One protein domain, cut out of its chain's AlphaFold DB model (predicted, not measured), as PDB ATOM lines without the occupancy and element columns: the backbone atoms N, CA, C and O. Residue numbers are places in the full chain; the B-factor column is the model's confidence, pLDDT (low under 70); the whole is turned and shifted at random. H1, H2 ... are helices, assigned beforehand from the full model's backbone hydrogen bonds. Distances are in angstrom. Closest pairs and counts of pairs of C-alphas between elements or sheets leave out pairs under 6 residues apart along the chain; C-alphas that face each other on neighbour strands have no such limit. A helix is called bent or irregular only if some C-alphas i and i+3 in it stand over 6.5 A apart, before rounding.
ATOM      1  N   PRO A   8      14.615  58.084  47.260       79.62
ATOM      2  CA  PRO A   8      14.477  56.894  48.099       79.62
ATOM      3  C   PRO A   8      13.105  56.810  48.783       79.62
ATOM      4  O   PRO A   8      12.676  55.725  49.174       79.62
ATOM      5  N   PHE A   9      12.371  57.920  48.902       87.44
ATOM      6  CA  PHE A   9      11.020  57.913  49.459       87.44
ATOM      7  C   PHE A   9       9.972  57.373  48.480       87.44
ATOM      8  O   PHE A   9       8.889  56.979  48.914       87.44
ATOM      9  N   ALA A  10      10.286  57.286  47.181       90.56
ATOM     10  CA  ALA A  10       9.359  56.798  46.162       90.56
ATOM     11  C   ALA A  10       8.999  55.310  46.323       90.56
ATOM     12  O   ALA A  10       7.933  54.889  45.876       90.56
ATOM     13  N   TYR A  11       9.857  54.521  46.978       92.06
ATOM     14  CA  TYR A  11       9.622  53.102  47.265       92.06
ATOM     15  C   TYR A  11       9.609  52.770  48.761       92.06
ATOM     16  O   TYR A  11       9.500  51.598  49.099       92.06
ATOM     17  N   PHE A  12       9.652  53.754  49.664       90.75
ATOM     18  CA  PHE A  12       9.714  53.504  51.111       90.75
ATOM     19  C   PHE A  12       8.562  52.623  51.625       90.75
ATOM     20  O   PHE A  12       8.775  51.662  52.359       90.75
ATOM     21  N   ASP A  13       7.325  52.905  51.203       91.12
ATOM     22  CA  ASP A  13       6.157  52.109  51.607       91.12
ATOM     23  C   ASP A  13       6.216  50.672  51.055       91.12
ATOM     24  O   ASP A  13       5.770  49.719  51.703       91.12
ATOM     25  N   ALA A  14       6.774  50.513  49.854       95.88
ATOM     26  CA  ALA A  14       6.973  49.213  49.233       95.88
ATOM     27  C   ALA A  14       8.087  48.429  49.941       95.88
ATOM     28  O   ALA A  14       7.888  47.259  50.257       95.88
ATOM     29  N   GLU A  15       9.207  49.077  50.272       96.38
ATOM     30  CA  GLU A  15      10.309  48.494  51.044       96.38
ATOM     31  C   GLU A  15       9.791  48.006  52.394       96.38
ATOM     32  O   GLU A  15       9.996  46.853  52.768       96.38
ATOM     33  N   PHE A  16       9.034  48.848  53.094       96.00
ATOM     34  CA  PHE A  16       8.456  48.489  54.377       96.00
ATOM     35  C   PHE A  16       7.498  47.290  54.267       96.00
ATOM     36  O   PHE A  16       7.548  46.382  55.093       96.00
ATOM     37  N   THR A  17       6.685  47.225  53.207       96.50
ATOM     38  CA  THR A  17       5.824  46.063  52.922       96.50
ATOM     39  C   THR A  17       6.650  44.790  52.719       96.50
ATOM     40  O   THR A  17       6.353  43.763  53.328       96.50
ATOM     41  N   VAL A  18       7.713  44.858  51.912       98.00
ATOM     42  CA  VAL A  18       8.635  43.736  51.673       98.00
ATOM     43  C   VAL A  18       9.238  43.243  52.985       98.00
ATOM     44  O   VAL A  18       9.160  42.050  53.274       98.00
ATOM     45  N   LEU A  19       9.765  44.154  53.809       98.19
ATOM     46  CA  LEU A  19      10.396  43.818  55.087       98.19
ATOM     47  C   LEU A  19       9.436  43.102  56.045       98.19
ATOM     48  O   LEU A  19       9.837  42.136  56.686       98.19
ATOM     49  N   LEU A  20       8.171  43.522  56.132       97.81
ATOM     50  CA  LEU A  20       7.185  42.878  57.010       97.81
ATOM     51  C   LEU A  20       6.857  41.441  56.576       97.81
ATOM     52  O   LEU A  20       6.818  40.538  57.417       97.81
ATOM     53  N   PHE A  21       6.629  41.231  55.275       97.81
ATOM     54  CA  PHE A  21       6.332  39.908  54.716       97.81
ATOM     55  C   PHE A  21       7.526  38.963  54.857       97.81
ATOM     56  O   PHE A  21       7.376  37.836  55.337       97.81
ATOM     57  N   GLU A  22       8.716  39.432  54.470       98.25
ATOM     58  CA  GLU A  22       9.945  38.650  54.572       98.25
ATOM     59  C   GLU A  22      10.285  38.339  56.030       98.25
ATOM     60  O   GLU A  22      10.597  37.189  56.332       98.25
ATOM     61  N   PHE A  23      10.148  39.297  56.954       98.44
ATOM     62  CA  PHE A  23      10.445  39.067  58.367       98.44
ATOM     63  C   PHE A  23       9.568  37.967  58.967       98.44
ATOM     64  O   PHE A  23      10.114  37.033  59.555       98.44
ATOM     65  N   LYS A  24       8.236  38.010  58.775       96.69
ATOM     66  CA  LYS A  24       7.327  36.963  59.284       96.69
ATOM     67  C   LYS A  24       7.707  35.577  58.758       96.69
ATOM     68  O   LYS A  24       7.767  34.620  59.532       96.69
ATOM     69  N   ALA A  25       7.975  35.466  57.457       95.00
ATOM     70  CA  ALA A  25       8.330  34.194  56.831       95.00
ATOM     71  C   ALA A  25       9.701  33.679  57.306       95.00
ATOM     72  O   ALA A  25       9.845  32.523  57.716       95.00
ATOM     73  N   GLN A  26      10.714  34.544  57.274       97.69
ATOM     74  CA  GLN A  26      12.106  34.168  57.505       97.69
ATOM     75  C   GLN A  26      12.419  33.960  58.987       97.69
ATOM     76  O   GLN A  26      13.223  33.084  59.304       97.69
ATOM     77  N   ILE A  27      11.774  34.683  59.913       97.50
ATOM     78  CA  ILE A  27      11.995  34.451  61.347       97.50
ATOM     79  C   ILE A  27      11.481  33.072  61.767       97.50
ATOM     80  O   ILE A  27      12.179  32.359  62.481       97.50
ATOM     81  N   ALA A  28      10.318  32.644  61.266       93.81
ATOM     82  CA  ALA A  28       9.798  31.302  61.523       93.81
ATOM     83  C   ALA A  28      10.719  30.223  60.927       93.81
ATOM     84  O   ALA A  28      11.037  29.231  61.588       93.81
ATOM     85  N   GLN A  29      11.228  30.445  59.707       94.50
ATOM     86  CA  GLN A  29      12.218  29.558  59.094       94.50
ATOM     87  C   GLN A  29      13.490  29.466  59.947       94.50
ATOM     88  O   GLN A  29      13.946  28.362  60.243       94.50
ATOM     89  N   TYR A  30      14.037  30.601  60.385       96.19
ATOM     90  CA  TYR A  30      15.222  30.657  61.237       96.19
ATOM     91  C   TYR A  30      15.016  29.911  62.559       96.19
ATOM     92  O   TYR A  30      15.810  29.031  62.897       96.19
ATOM     93  N   LEU A  31      13.925  30.204  63.273       93.31
ATOM     94  CA  LEU A  31      13.600  29.579  64.556       93.31
ATOM     95  C   LEU A  31      13.437  28.059  64.438       93.31
ATOM     96  O   LEU A  31      13.883  27.330  65.324       93.31
ATOM     97  N   SER A  32      12.878  27.568  63.326       89.62
ATOM     98  CA  SER A  32      12.719  26.127  63.076       89.62
ATOM     99  C   SER A  32      14.046  25.364  62.955       89.62
ATOM    100  O   SER A  32      14.082  24.153  63.172       89.62
ATOM    101  N   MET A  33      15.146  26.060  62.642       92.62
ATOM    102  CA  MET A  33      16.484  25.468  62.550       92.62
ATOM    103  C   MET A  33      17.209  25.414  63.903       92.62
ATOM    104  O   MET A  33      18.270  24.794  64.008       92.62
ATOM    105  N   LEU A  34      16.679  26.060  64.946       94.00
ATOM    106  CA  LEU A  34      17.329  26.124  66.251       94.00
ATOM    107  C   LEU A  34      17.052  24.857  67.066       94.00
ATOM    108  O   LEU A  34      15.920  24.578  67.451       94.00
ATOM    109  N   GLY A  35      18.108  24.125  67.432       88.56
ATOM    110  CA  GLY A  35      17.986  22.886  68.216       88.56
ATOM    111  C   GLY A  35      17.502  23.065  69.665       88.56
ATOM    112  O   GLY A  35      17.115  22.091  70.308       88.56
ATOM    113  N   HIS A  36      17.516  24.293  70.191       87.38
ATOM    114  CA  HIS A  36      17.167  24.603  71.584       87.38
ATOM    115  C   HIS A  36      16.217  25.804  71.712       87.38
ATOM    116  O   HIS A  36      16.328  26.579  72.660       87.38
ATOM    117  N   SER A  37      15.272  25.960  70.781       87.31
ATOM    118  CA  SER A  37      14.202  26.956  70.906       87.31
ATOM    119  C   SER A  37      12.853  26.294  71.171       87.31
ATOM    120  O   SER A  37      12.517  25.275  70.574       87.31
ATOM    121  N   ARG A  38      12.062  26.890  72.070       89.81
ATOM    122  CA  ARG A  38      10.629  26.578  72.230       89.81
ATOM    123  C   ARG A  38       9.730  27.554  71.465       89.81
ATOM    124  O   ARG A  38       8.532  27.320  71.393       89.81
ATOM    125  N   LEU A  39      10.306  28.633  70.938       93.56
ATOM    126  CA  LEU A  39       9.631  29.649  70.136       93.56
ATOM    127  C   LEU A  39       9.899  29.307  68.669       93.56
ATOM    128  O   LEU A  39      11.065  29.204  68.278       93.56
ATOM    129  N   LEU A  40       8.848  29.073  67.891       91.81
ATOM    130  CA  LEU A  40       8.936  28.577  66.513       91.81
ATOM    131  C   LEU A  40       8.402  29.588  65.496       91.81
ATOM    132  O   LEU A  40       8.697  29.487  64.308       91.81
ATOM    133  N   THR A  41       7.613  30.554  65.954       93.75
ATOM    134  CA  THR A  41       6.908  31.521  65.115       93.75
ATOM    135  C   THR A  41       7.060  32.939  65.652       93.75
ATOM    136  O   THR A  41       7.423  33.149  66.811       93.75
ATOM    137  N   LEU A  42       6.734  33.929  64.821       95.62
ATOM    138  CA  LEU A  42       6.655  35.321  65.258       95.62
ATOM    139  C   LEU A  42       5.573  35.521  66.339       95.62
ATOM    140  O   LEU A  42       5.808  36.234  67.312       95.62
ATOM    141  N   ALA A  43       4.442  34.816  66.238       95.38
ATOM    142  CA  ALA A  43       3.414  34.789  67.278       95.38
ATOM    143  C   ALA A  43       3.947  34.307  68.643       95.38
ATOM    144  O   ALA A  43       3.578  34.870  69.676       95.38
ATOM    145  N   ASP A  44       4.850  33.319  68.664       94.81
ATOM    146  CA  ASP A  44       5.483  32.862  69.908       94.81
ATOM    147  C   ASP A  44       6.363  33.956  70.529       94.81
ATOM    148  O   ASP A  44       6.339  34.144  71.745       94.81
ATOM    149  N   LEU A  45       7.109  34.706  69.706       96.56
ATOM    150  CA  LEU A  45       7.918  35.841  70.168       96.56
ATOM    151  C   LEU A  45       7.036  36.956  70.751       96.56
ATOM    152  O   LEU A  45       7.322  37.469  71.831       96.56
ATOM    153  N   ILE A  46       5.927  37.283  70.080       95.62
ATOM    154  CA  ILE A  46       4.947  38.277  70.548       95.62
ATOM    155  C   ILE A  46       4.378  37.875  71.914       95.62
ATOM    156  O   ILE A  46       4.329  38.682  72.846       95.62
ATOM    157  N   ALA A  47       3.970  36.611  72.059       94.69
ATOM    158  CA  ALA A  47       3.444  36.083  73.315       94.69
ATOM    159  C   ALA A  47       4.507  36.052  74.427       94.69
ATOM    160  O   ALA A  47       4.210  36.329  75.597       94.69
ATOM    161  N   PHE A  48       5.756  35.747  74.072       95.88
ATOM    162  CA  PHE A  48       6.879  35.793  74.998       95.88
ATOM    163  C   PHE A  48       7.093  37.212  75.539       95.88
ATOM    164  O   PHE A  48       7.081  37.392  76.758       95.88
ATOM    165  N   ASN A  49       7.171  38.216  74.664       96.00
ATOM    166  CA  ASN A  49       7.343  39.617  75.053       96.00
ATOM    167  C   ASN A  49       6.221  40.097  75.973       96.00
ATOM    168  O   ASN A  49       6.477  40.730  76.993       96.00
ATOM    169  N   ILE A  50       4.973  39.745  75.664       94.56
ATOM    170  CA  ILE A  50       3.812  40.062  76.502       94.56
ATOM    171  C   ILE A  50       3.949  39.448  77.900       94.56
ATOM    172  O   ILE A  50       3.769  40.138  78.905       94.56
ATOM    173  N   SER A  51       4.260  38.151  77.981       94.62
ATOM    174  CA  SER A  51       4.379  37.445  79.265       94.62
ATOM    175  C   SER A  51       5.587  37.896  80.096       94.62
ATOM    176  O   SER A  51       5.579  37.725  81.315       94.62
ATOM    177  N   HIS A  52       6.572  38.537  79.462       95.56
ATOM    178  CA  HIS A  52       7.785  39.074  80.085       95.56
ATOM    179  C   HIS A  52       7.896  40.600  79.932       95.56
ATOM    180  O   HIS A  52       8.995  41.154  79.973       95.56
ATOM    181  N   CYS A  53       6.761  41.298  79.802       94.50
ATOM    182  CA  CYS A  53       6.717  42.712  79.418       94.50
ATOM    183  C   CYS A  53       7.662  43.634  80.212       94.50
ATOM    184  O   CYS A  53       8.349  44.433  79.579       94.50
ATOM    185  N   PRO A  54       7.780  43.539  81.556       94.75
ATOM    186  CA  PRO A  54       8.670  44.431  82.307       94.75
ATOM    187  C   PRO A  54      10.146  44.350  81.891       94.75
ATOM    188  O   PRO A  54      10.890  45.304  82.124       94.75
ATOM    189  N   ALA A  55      10.568  43.221  81.313       95.69
ATOM    190  CA  ALA A  55      11.912  43.017  80.782       95.69
ATOM    191  C   ALA A  55      11.997  43.354  79.284       95.69
ATOM    192  O   ALA A  55      12.921  44.055  78.883       95.69
ATOM    193  N   GLU A  56      11.028  42.903  78.482       95.94
ATOM    194  CA  GLU A  56      11.102  42.985  77.013       95.94
ATOM    195  C   GLU A  56      10.588  44.312  76.433       95.94
ATOM    196  O   GLU A  56      11.082  44.774  75.409       95.94
ATOM    197  N   MET A  57       9.622  44.966  77.085       94.38
ATOM    198  CA  MET A  57       8.928  46.156  76.560       94.38
ATOM    199  C   MET A  57       8.936  47.326  77.550       94.38
ATOM    200  O   MET A  57       7.978  48.090  77.672       94.38
ATOM    201  N   ARG A  58      10.040  47.480  78.288       94.12
ATOM    202  CA  ARG A  58      10.213  48.564  79.270       94.12
ATOM    203  C   ARG A  58      10.242  49.959  78.637       94.12
ATOM    204  O   ARG A  58       9.802  50.920  79.263       94.12
ATOM    205  N   TYR A  59      10.814  50.086  77.441       93.88
ATOM    206  CA  TYR A  59      11.102  51.389  76.818       93.88
ATOM    207  C   TYR A  59      10.330  51.640  75.520       93.88
ATOM    208  O   TYR A  59      10.108  52.793  75.162       93.88
ATOM    209  N   PHE A  60       9.932  50.585  74.814       93.81
ATOM    210  CA  PHE A  60       9.210  50.634  73.545       93.81
ATOM    211  C   PHE A  60       8.408  49.340  73.364       93.81
ATOM    212  O   PHE A  60       8.645  48.362  74.077       93.81
ATOM    213  N   GLY A  61       7.420  49.377  72.471       92.31
ATOM    214  CA  GLY A  61       6.528  48.258  72.201       92.31
ATOM    215  C   GLY A  61       7.102  47.267  71.190       92.31
ATOM    216  O   GLY A  61       8.307  47.183  70.962       92.31
ATOM    217  N   GLN A  62       6.204  46.499  70.581       94.94
ATOM    218  CA  GLN A  62       6.523  45.489  69.571       94.94
ATOM    219  C   GLN A  62       5.649  45.645  68.318       94.94
ATOM    220  O   GLN A  62       5.305  44.671  67.651       94.94
ATOM    221  N   GLU A  63       5.277  46.880  67.991       93.69
ATOM    222  CA  GLU A  63       4.324  47.223  66.933       93.69
ATOM    223  C   GLU A  63       4.747  46.643  65.576       93.69
ATOM    224  O   GLU A  63       3.908  46.198  64.799       93.69
ATOM    225  N   LEU A  64       6.056  46.584  65.303       94.81
ATOM    226  CA  LEU A  64       6.585  45.977  64.079       94.81
ATOM    227  C   LEU A  64       6.407  44.454  64.042       94.81
ATOM    228  O   LEU A  64       6.178  43.908  62.966       94.81
ATOM    229  N   PHE A  65       6.479  43.763  65.185       96.44
ATOM    230  CA  PHE A  65       6.207  42.324  65.247       96.44
ATOM    231  C   PHE A  65       4.725  42.066  65.004       96.44
ATOM    232  O   PHE A  65       4.378  41.224  64.187       96.44
ATOM    233  N   GLU A  66       3.854  42.821  65.671       94.25
ATOM    234  CA  GLU A  66       2.403  42.702  65.507       94.25
ATOM    235  C   GLU A  66       1.975  43.028  64.072       94.25
ATOM    236  O   GLU A  66       1.142  42.331  63.488       94.25
ATOM    237  N   LEU A  67       2.600  44.038  63.463       93.12
ATOM    238  CA  LEU A  67       2.341  44.397  62.081       93.12
ATOM    239  C   LEU A  67       2.867  43.345  61.097       93.12
ATOM    240  O   LEU A  67       2.146  42.973  60.172       93.12
ATOM    241  N   ALA A  68       4.077  42.821  61.295       95.50
ATOM    242  CA  ALA A  68       4.601  41.745  60.458       95.50
ATOM    243  C   ALA A  68       3.743  40.480  60.589       95.50
ATOM    244  O   ALA A  68       3.371  39.897  59.572       95.50
ATOM    245  N   GLU A  69       3.335  40.118  61.810       95.31
ATOM    246  CA  GLU A  69       2.431  38.994  62.085       95.31
ATOM    247  C   GLU A  69       1.079  39.166  61.389       95.31
ATOM    248  O   GLU A  69       0.472  38.185  60.964       95.31
ATOM    249  N   SER A  70       0.637  40.405  61.181       93.44
ATOM    250  CA  SER A  70      -0.597  40.689  60.454       93.44
ATOM    251  C   SER A  70      -0.518  40.429  58.944       93.44
ATOM    252  O   SER A  70      -1.549  40.245  58.296       93.44
ATOM    253  N   THR A  71       0.675  40.357  58.353       94.19
ATOM    254  CA  THR A  71       0.824  40.002  56.932       94.19
ATOM    255  C   THR A  71       0.431  38.544  56.667       94.19
ATOM    256  O   THR A  71       0.373  37.709  57.576       94.19
ATOM    257  N   SER A  72       0.185  38.194  55.398       90.31
ATOM    258  CA  SER A  72      -0.013  36.784  55.036       90.31
ATOM    259  C   SER A  72       1.253  35.950  55.278       90.31
ATOM    260  O   SER A  72       1.140  34.754  55.540       90.31
ATOM    261  N   GLY A  73       2.441  36.574  55.241       91.12
ATOM    262  CA  GLY A  73       3.737  35.890  55.281       91.12
ATOM    263  C   GLY A  73       4.008  35.038  54.035       91.12
ATOM    264  O   GLY A  73       4.963  34.267  54.013       91.12
ATOM    265  N   ASP A  74       3.159  35.146  53.010       93.19
ATOM    266  CA  ASP A  74       3.272  34.403  51.761       93.19
ATOM    267  C   ASP A  74       4.117  35.204  50.767       93.19
ATOM    268  O   ASP A  74       3.716  36.268  50.297       93.19
ATOM    269  N   LEU A  75       5.293  34.684  50.416       95.50
ATOM    270  CA  LEU A  75       6.201  35.329  49.459       95.50
ATOM    271  C   LEU A  75       5.750  35.167  47.994       95.50
ATOM    272  O   LEU A  75       6.491  35.511  47.072       95.50
ATOM    273  N   THR A  76       4.548  34.639  47.766       96.38
ATOM    274  CA  THR A  76       3.854  34.642  46.471       96.38
ATOM    275  C   THR A  76       2.666  35.606  46.433       96.38
ATOM    276  O   THR A  76       2.011  35.729  45.396       96.38
ATOM    277  N   ASP A  77       2.403  36.320  47.533       95.81
ATOM    278  CA  ASP A  77       1.341  37.317  47.622       95.81
ATOM    279  C   ASP A  77       1.555  38.432  46.574       95.81
ATOM    280  O   ASP A  77       2.664  38.972  46.466       95.81
ATOM    281  N   PRO A  78       0.533  38.776  45.765       95.25
ATOM    282  CA  PRO A  78       0.675  39.761  44.697       95.25
ATOM    283  C   PRO A  78       1.076  41.150  45.207       95.25
ATOM    284  O   PRO A  78       1.828  41.836  44.509       95.25
ATOM    285  N   ASP A  79       0.643  41.549  46.408       93.19
ATOM    286  CA  ASP A  79       0.995  42.854  46.981       93.19
ATOM    287  C   ASP A  79       2.486  42.891  47.352       93.19
ATOM    288  O   ASP A  79       3.191  43.855  47.040       93.19
ATOM    289  N   TYR A  80       2.999  41.801  47.932       96.69
ATOM    290  CA  TYR A  80       4.428  41.628  48.203       96.69
ATOM    291  C   TYR A  80       5.255  41.623  46.910       96.69
ATOM    292  O   TYR A  80       6.260  42.331  46.815       96.69
ATOM    293  N   LEU A  81       4.837  40.858  45.898       98.25
ATOM    294  CA  LEU A  81       5.563  40.761  44.629       98.25
ATOM    295  C   LEU A  81       5.619  42.111  43.903       98.25
ATOM    296  O   LEU A  81       6.675  42.476  43.381       98.25
ATOM    297  N   ALA A  82       4.516  42.866  43.902       97.81
ATOM    298  CA  ALA A  82       4.462  44.207  43.327       97.81
ATOM    299  C   ALA A  82       5.365  45.190  44.088       97.81
ATOM    300  O   ALA A  82       6.151  45.909  43.466       97.81
ATOM    301  N   ALA A  83       5.312  45.180  45.424       97.81
ATOM    302  CA  ALA A  83       6.166  46.014  46.264       97.81
ATOM    303  C   ALA A  83       7.655  45.712  46.031       97.81
ATOM    304  O   ALA A  83       8.458  46.622  45.813       97.81
ATOM    305  N   ARG A  84       8.021  44.428  45.987       98.12
ATOM    306  CA  ARG A  84       9.397  43.987  45.739       98.12
ATOM    307  C   ARG A  84       9.886  44.363  44.346       98.12
ATOM    308  O   ARG A  84      11.026  44.802  44.208       98.12
ATOM    309  N   ALA A  85       9.044  44.223  43.325       98.31
ATOM    310  CA  ALA A  85       9.385  44.633  41.966       98.31
ATOM    311  C   ALA A  85       9.652  46.143  41.882       98.31
ATOM    312  O   ALA A  85      10.669  46.537  41.316       98.31
ATOM    313  N   LEU A  86       8.800  46.968  42.504       98.06
ATOM    314  CA  LEU A  86       8.981  48.421  42.550       98.06
ATOM    315  C   LEU A  86      10.292  48.813  43.246       98.06
ATOM    316  O   LEU A  86      11.041  49.636  42.725       98.06
ATOM    317  N   CYS A  87      10.586  48.195  44.394       97.88
ATOM    318  CA  CYS A  87      11.825  48.425  45.136       97.88
ATOM    319  C   CYS A  87      13.061  48.136  44.280       97.88
ATOM    320  O   CYS A  87      13.950  48.975  44.160       97.88
ATOM    321  N   LEU A  88      13.113  46.950  43.665       97.75
ATOM    322  CA  LEU A  88      14.267  46.540  42.869       97.75
ATOM    323  C   LEU A  88      14.424  47.380  41.603       97.75
ATOM    324  O   LEU A  88      15.553  47.670  41.218       97.75
ATOM    325  N   ASP A  89      13.325  47.777  40.965       97.69
ATOM    326  CA  ASP A  89      13.360  48.616  39.771       97.69
ATOM    327  C   ASP A  89      13.902  50.022  40.070       97.69
ATOM    328  O   ASP A  89      14.848  50.478  39.418       97.69
ATOM    329  N   LEU A  90      13.356  50.678  41.099       97.06
ATOM    330  CA  LEU A  90      13.737  52.041  41.465       97.06
ATOM    331  C   LEU A  90      15.100  52.125  42.155       97.06
ATOM    332  O   LEU A  90      15.785  53.129  41.996       97.06
ATOM    333  N   ALA A  91      15.526  51.096  42.890       96.81
ATOM    334  CA  ALA A  91      16.844  51.090  43.524       96.81
ATOM    335  C   ALA A  91      17.972  50.682  42.554       96.81
ATOM    336  O   ALA A  91      19.098  51.166  42.692       96.81
ATOM    337  N   ARG A  92      17.688  49.816  41.565       97.12
ATOM    338  CA  ARG A  92      18.674  49.327  40.579       97.12
ATOM    339  C   ARG A  92      18.584  50.102  39.268       97.12
ATOM    340  O   ARG A  92      19.203  51.158  39.150       97.12
ATOM    341  N   THR A  93      17.784  49.603  38.321       96.38
ATOM    342  CA  THR A  93      17.712  50.059  36.926       96.38
ATOM    343  C   THR A  93      17.501  51.561  36.818       96.38
ATOM    344  O   THR A  93      18.229  52.224  36.085       96.38
ATOM    345  N   HIS A  94      16.529  52.100  37.557       95.94
ATOM    346  CA  HIS A  94      16.181  53.523  37.526       95.94
ATOM    347  C   HIS A  94      16.845  54.338  38.647       95.94
ATOM    348  O   HIS A  94      16.628  55.545  38.724       95.94
ATOM    349  N   GLY A  95      17.661  53.693  39.485       95.75
ATOM    350  CA  GLY A  95      18.362  54.307  40.608       95.75
ATOM    351  C   GLY A  95      19.871  54.285  40.409       95.75
ATOM    352  O   GLY A  95      20.419  55.063  39.623       95.75
ATOM    353  N   ILE A 187       4.194  50.857  79.254       90.38
ATOM    354  CA  ILE A 187       3.542  49.977  78.271       90.38
ATOM    355  C   ILE A 187       2.859  48.798  78.966       90.38
ATOM    356  O   ILE A 187       1.689  48.519  78.719       90.38
ATOM    357  N   CYS A 188       3.549  48.151  79.907       88.81
ATOM    358  CA  CYS A 188       3.025  46.971  80.597       88.81
ATOM    359  C   CYS A 188       1.789  47.261  81.450       88.81
ATOM    360  O   CYS A 188       0.949  46.382  81.624       88.81
ATOM    361  N   ALA A 189       1.658  48.485  81.969       87.56
ATOM    362  CA  ALA A 189       0.473  48.901  82.712       87.56
ATOM    363  C   ALA A 189      -0.732  49.153  81.788       87.56
ATOM    364  O   ALA A 189      -1.873  49.053  82.234       87.56
ATOM    365  N   ALA A 190      -0.478  49.470  80.516       83.56
ATOM    366  CA  ALA A 190      -1.496  49.710  79.498       83.56
ATOM    367  C   ALA A 190      -1.891  48.444  78.714       83.56
ATOM    368  O   ALA A 190      -2.853  48.488  77.946       83.56
ATOM    369  N   LEU A 191      -1.182  47.321  78.897       79.00
ATOM    370  CA  LEU A 191      -1.515  46.077  78.209       79.00
ATOM    371  C   LEU A 191      -2.911  45.581  78.625       79.00
ATOM    372  O   LEU A 191      -3.212  45.486  79.819       79.00
ATOM    373  N   PRO A 192      -3.776  45.215  77.662       72.56
ATOM    374  CA  PRO A 192      -5.065  44.619  77.981       72.56
ATOM    375  C   PRO A 192      -4.867  43.271  78.683       72.56
ATOM    376  O   PRO A 192      -3.946  42.517  78.383       72.56
ATOM    377  N   SER A 193      -5.795  42.919  79.573       61.09
ATOM    378  CA  SER A 193      -5.767  41.665  80.344       61.09
ATOM    379  C   SER A 193      -5.854  40.392  79.484       61.09
ATOM    380  O   SER A 193      -5.547  39.302  79.964       61.09
ATOM    381  N   LYS A 194      -6.241  40.530  78.210       59.91
ATOM    382  CA  LYS A 194      -6.072  39.535  77.143       59.91
ATOM    383  C   LYS A 194      -5.531  40.242  75.897       59.91
ATOM    384  O   LYS A 194      -6.327  40.774  75.123       59.91
ATOM    385  N   PRO A 195      -4.210  40.294  75.706       59.22
ATOM    386  CA  PRO A 195      -3.635  40.881  74.508       59.22
ATOM    387  C   PRO A 195      -3.972  40.017  73.297       59.22
ATOM    388  O   PRO A 195      -3.837  38.792  73.317       59.22
ATOM    389  N   HIS A 196      -4.504  40.665  72.265       55.56
ATOM    390  CA  HIS A 196      -4.905  39.996  71.041       55.56
ATOM    391  C   HIS A 196      -3.654  39.739  70.206       55.56
ATOM    392  O   HIS A 196      -3.094  40.664  69.629       55.56
ATOM    393  N   VAL A 197      -3.233  38.480  70.108       57.50
ATOM    394  CA  VAL A 197      -2.314  38.071  69.042       57.50
ATOM    395  C   VAL A 197      -3.141  38.065  67.761       57.50
ATOM    396  O   VAL A 197      -4.142  37.349  67.678       57.50
ATOM    397  N   PHE A 198      -2.829  38.956  66.824       52.97
ATOM    398  CA  PHE A 198      -3.583  39.086  65.584       52.97
ATOM    399  C   PHE A 198      -3.368  37.833  64.726       52.97
ATOM    400  O   PHE A 198      -2.259  37.556  64.297       52.97
ATOM    401  N   THR A 199      -4.431  37.067  64.477       50.62
ATOM    402  CA  THR A 199      -4.395  35.842  63.653       50.62
ATOM    403  C   THR A 199      -5.071  36.029  62.288       50.62
ATOM    404  O   THR A 199      -5.421  35.054  61.624       50.62
ATOM    405  N   GLY A 200      -5.361  37.277  61.903       44.16
ATOM    406  CA  GLY A 200      -6.057  37.623  60.661       44.16
ATOM    407  C   GLY A 200      -5.105  37.905  59.497       44.16
ATOM    408  O   GLY A 200      -3.893  37.956  59.666       44.16
ATOM    409  N   LYS A 201      -5.661  38.136  58.303       41.97
ATOM    410  CA  LYS A 201      -4.948  38.827  57.218       41.97
ATOM    411  C   LYS A 201      -5.101  40.330  57.439       41.97
ATOM    412  O   LYS A 201      -6.231  40.794  57.599       41.97
ATOM    413  N   SER A 202      -4.011  41.086  57.461       41.69
ATOM    414  CA  SER A 202      -4.088  42.543  57.530       41.69
ATOM    415  C   SER A 202      -4.576  43.096  56.199       41.69
ATOM    416  O   SER A 202      -4.138  42.689  55.123       41.69
ATOM    417  N   HIS A 203      -5.484  44.054  56.294       45.00
ATOM    418  CA  HIS A 203      -5.625  45.079  55.285       45.00
ATOM    419  C   HIS A 203      -5.000  46.326  55.883       45.00
ATOM    420  O   HIS A 203      -5.583  46.911  56.791       45.00
ATOM    421  N   LEU A 204      -3.824  46.716  55.400       47.28
ATOM    422  CA  LEU A 204      -3.295  48.051  55.635       47.28
ATOM    423  C   LEU A 204      -4.227  49.032  54.900       47.28
ATOM    424  O   LEU A 204      -4.327  48.964  53.677       47.28
ATOM    425  N   PRO A 205      -4.981  49.908  55.588       44.09
ATOM    426  CA  PRO A 205      -5.848  50.866  54.902       44.09
ATOM    427  C   PRO A 205      -5.049  52.053  54.339       44.09
ATOM    428  O   PRO A 205      -5.509  52.740  53.426       44.09
ATOM    429  N   HIS A 206      -3.846  52.286  54.873       45.50
ATOM    430  CA  HIS A 206      -2.991  53.421  54.560       45.50
ATOM    431  C   HIS A 206      -1.514  53.012  54.505       45.50
ATOM    432  O   HIS A 206      -1.066  52.141  55.247       45.50
ATOM    433  N   HIS A 207      -0.775  53.683  53.632       43.09
ATOM    434  CA  HIS A 207       0.675  53.727  53.562       43.09
ATOM    435  C   HIS A 207       1.264  54.292  54.863       43.09
ATOM    436  O   HIS A 207       0.840  55.355  55.320       43.09
ATOM    437  N   LEU A 208       2.244  53.607  55.458       43.53
ATOM    438  CA  LEU A 208       2.805  53.974  56.765       43.53
ATOM    439  C   LEU A 208       3.828  55.112  56.698       43.53
ATOM    440  O   LEU A 208       3.915  55.893  57.640       43.53
ATOM    441  N   GLY A 209       4.554  55.256  55.589       38.72
ATOM    442  CA  GLY A 209       5.480  56.365  55.367       38.72
ATOM    443  C   GLY A 209       4.785  57.623  54.855       38.72
ATOM    444  O   GLY A 209       5.088  58.728  55.299       38.72
ATOM    445  N   THR A 210       3.823  57.474  53.940       47.22
ATOM    446  CA  THR A 210       3.154  58.630  53.315       47.22
ATOM    447  C   THR A 210       1.817  59.015  53.952       47.22
ATOM    448  O   THR A 210       1.276  60.075  53.631       47.22
ATOM    449  N   GLY A 211       1.240  58.168  54.814       44.75
ATOM    450  CA  GLY A 211      -0.095  58.357  55.402       44.75
ATOM    451  C   GLY A 211      -1.247  58.289  54.389       44.75
ATOM    452  O   GLY A 211      -2.408  58.516  54.737       44.75
ATOM    453  N   LYS A 212      -0.956  58.012  53.113       43.84
ATOM    454  CA  LYS A 212      -1.947  57.999  52.032       43.84
ATOM    455  C   LYS A 212      -2.748  56.697  52.051       43.84
ATOM    456  O   LYS A 212      -2.206  55.665  52.413       43.84
ATOM    457  N   PRO A 213      -4.030  56.689  51.656       44.59
ATOM    458  CA  PRO A 213      -4.764  55.441  51.464       44.59
ATOM    459  C   PRO A 213      -4.106  54.576  50.384       44.59
ATOM    460  O   PRO A 213      -3.738  55.097  49.329       44.59
ATOM    461  N   LEU A 214      -4.000  53.269  50.647       45.50
ATOM    462  CA  LEU A 214      -3.619  52.271  49.647       45.50
ATOM    463  C   LEU A 214      -4.747  52.231  48.606       45.50
ATOM    464  O   LEU A 214      -5.828  51.692  48.857       45.50
ATOM    465  N   ARG A 215      -4.561  52.926  47.479       39.12
ATOM    466  CA  ARG A 215      -5.566  52.941  46.408       39.12
ATOM    467  C   ARG A 215      -5.653  51.536  45.809       39.12
ATOM    468  O   ARG A 215      -4.650  51.029  45.324       39.12
ATOM    469  N   ARG A 216      -6.853  50.951  45.870       42.78
ATOM    470  CA  ARG A 216      -7.230  49.758  45.100       42.78
ATOM    471  C   ARG A 216      -7.293  50.066  43.611       42.78
ATOM    472  O   ARG A 216      -7.686  51.210  43.278       42.78
TER     473      ARG A 216
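AT A GLANCE: This is residues 8 to 95 and 187 to 216 of the 216 residues of an uncharacterized protein of Actinobacteria bacterium 13_2_20CM_68_14 (UniProt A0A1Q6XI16). One long helix, H1, runs through the domain as its backbone; H5 crosses it near its first part, and H4 and H2 pack on its later part, about perpendicular to it. The short helices H3 and H6 lie at the far end from H5, residues 33 to 38 stick out after H1, and residues 191 to 216 form a long tail with no named element, running from H6 back toward the H5 end. The printed part has 118 residues with six named helices, H1 to H6 in chain order, and no named strand; the class is all helix. It is only just compact, close to loose, with a radius of gyration of the C-alphas of 16.1 A, and spans 46 by 35 by 25 A.

HOW THE PARTS SIT: The hub is H1, residues 8 to 32, which touches three other helices and has a kink of 36 degrees near residue 15. It touches H5, residues 78 to 95, at a steep tilt of 55 degrees, opposite ways; their closest C-alphas, of Ala 14 and Ala 83, are 4.4 A apart. With residues 20 to 24 alone H1 touches H4, residues 63 to 70, only just about perpendicular at 73 degrees; the closest C-alphas, of Leu 20 and Ala 68, are 4.5 A apart. With residues 24 to 28 alone H1 only just touches H2, residues 42 to 51, with 3 pairs of C-alphas within 8 A, about perpendicular at 83 degrees; the closest, of Lys 24 and Leu 42, are 6.2 A apart. H2 and H4 touch at a steep tilt of 43 degrees, opposite ways, the closest C-alphas being those of Leu 42 and Glu 69, 6.4 A apart. The helix packing is mostly crossed, with 0 of these 4 pairs at a shallow tilt. H3, residues 53 to 56, is close to H2 but not clearly touching; the closest C-alphas, of Asn 49 and Glu 56, are 5.4 A apart. H6, residues 187 to 190, is likewise close to H3 but not clearly touching, with the closest C-alphas, of Cys 53 and Cys 188, 5.8 A apart. Every O i to N i+4 pair is within hydrogen-bond range in H2 and H4, against 17 of 21 in H1 and 12 of 14 in H5; H3 and H6 are too short for such a pair.

IN THESE COORDINATES: H1 runs 34.3 A from C-alpha 8 at (14.477, 56.894, 48.099) to C-alpha 32 at (12.719, 26.127, 63.076). It is irregular, with C-alphas 10 and 13 7.9 A apart. H2 is 14.3 A long, H4 10.4 A and H5 23.3 A. H5 ends at C-alpha 95, (18.362, 54.307, 40.608); it has a kink of 28 degrees near residue 89 and is only just irregular, with C-alphas 91 and 94 6.51 A apart. H3 and H6 have 4 residues each.

THE WHOLE: The C-alphas farthest apart, of Thr 93 and Ser 193, are 50.1 A apart. Residues 96 to 186 are not printed, and C-alphas 95 and 187 are 40.7 A apart across that cut. Of the links printed whole, H2 to H3 is tight and the others are short. Residues 33 to 38 stand free. The mean pLDDT of the printed part is 84.5, and residues 193 to 216 are under 70.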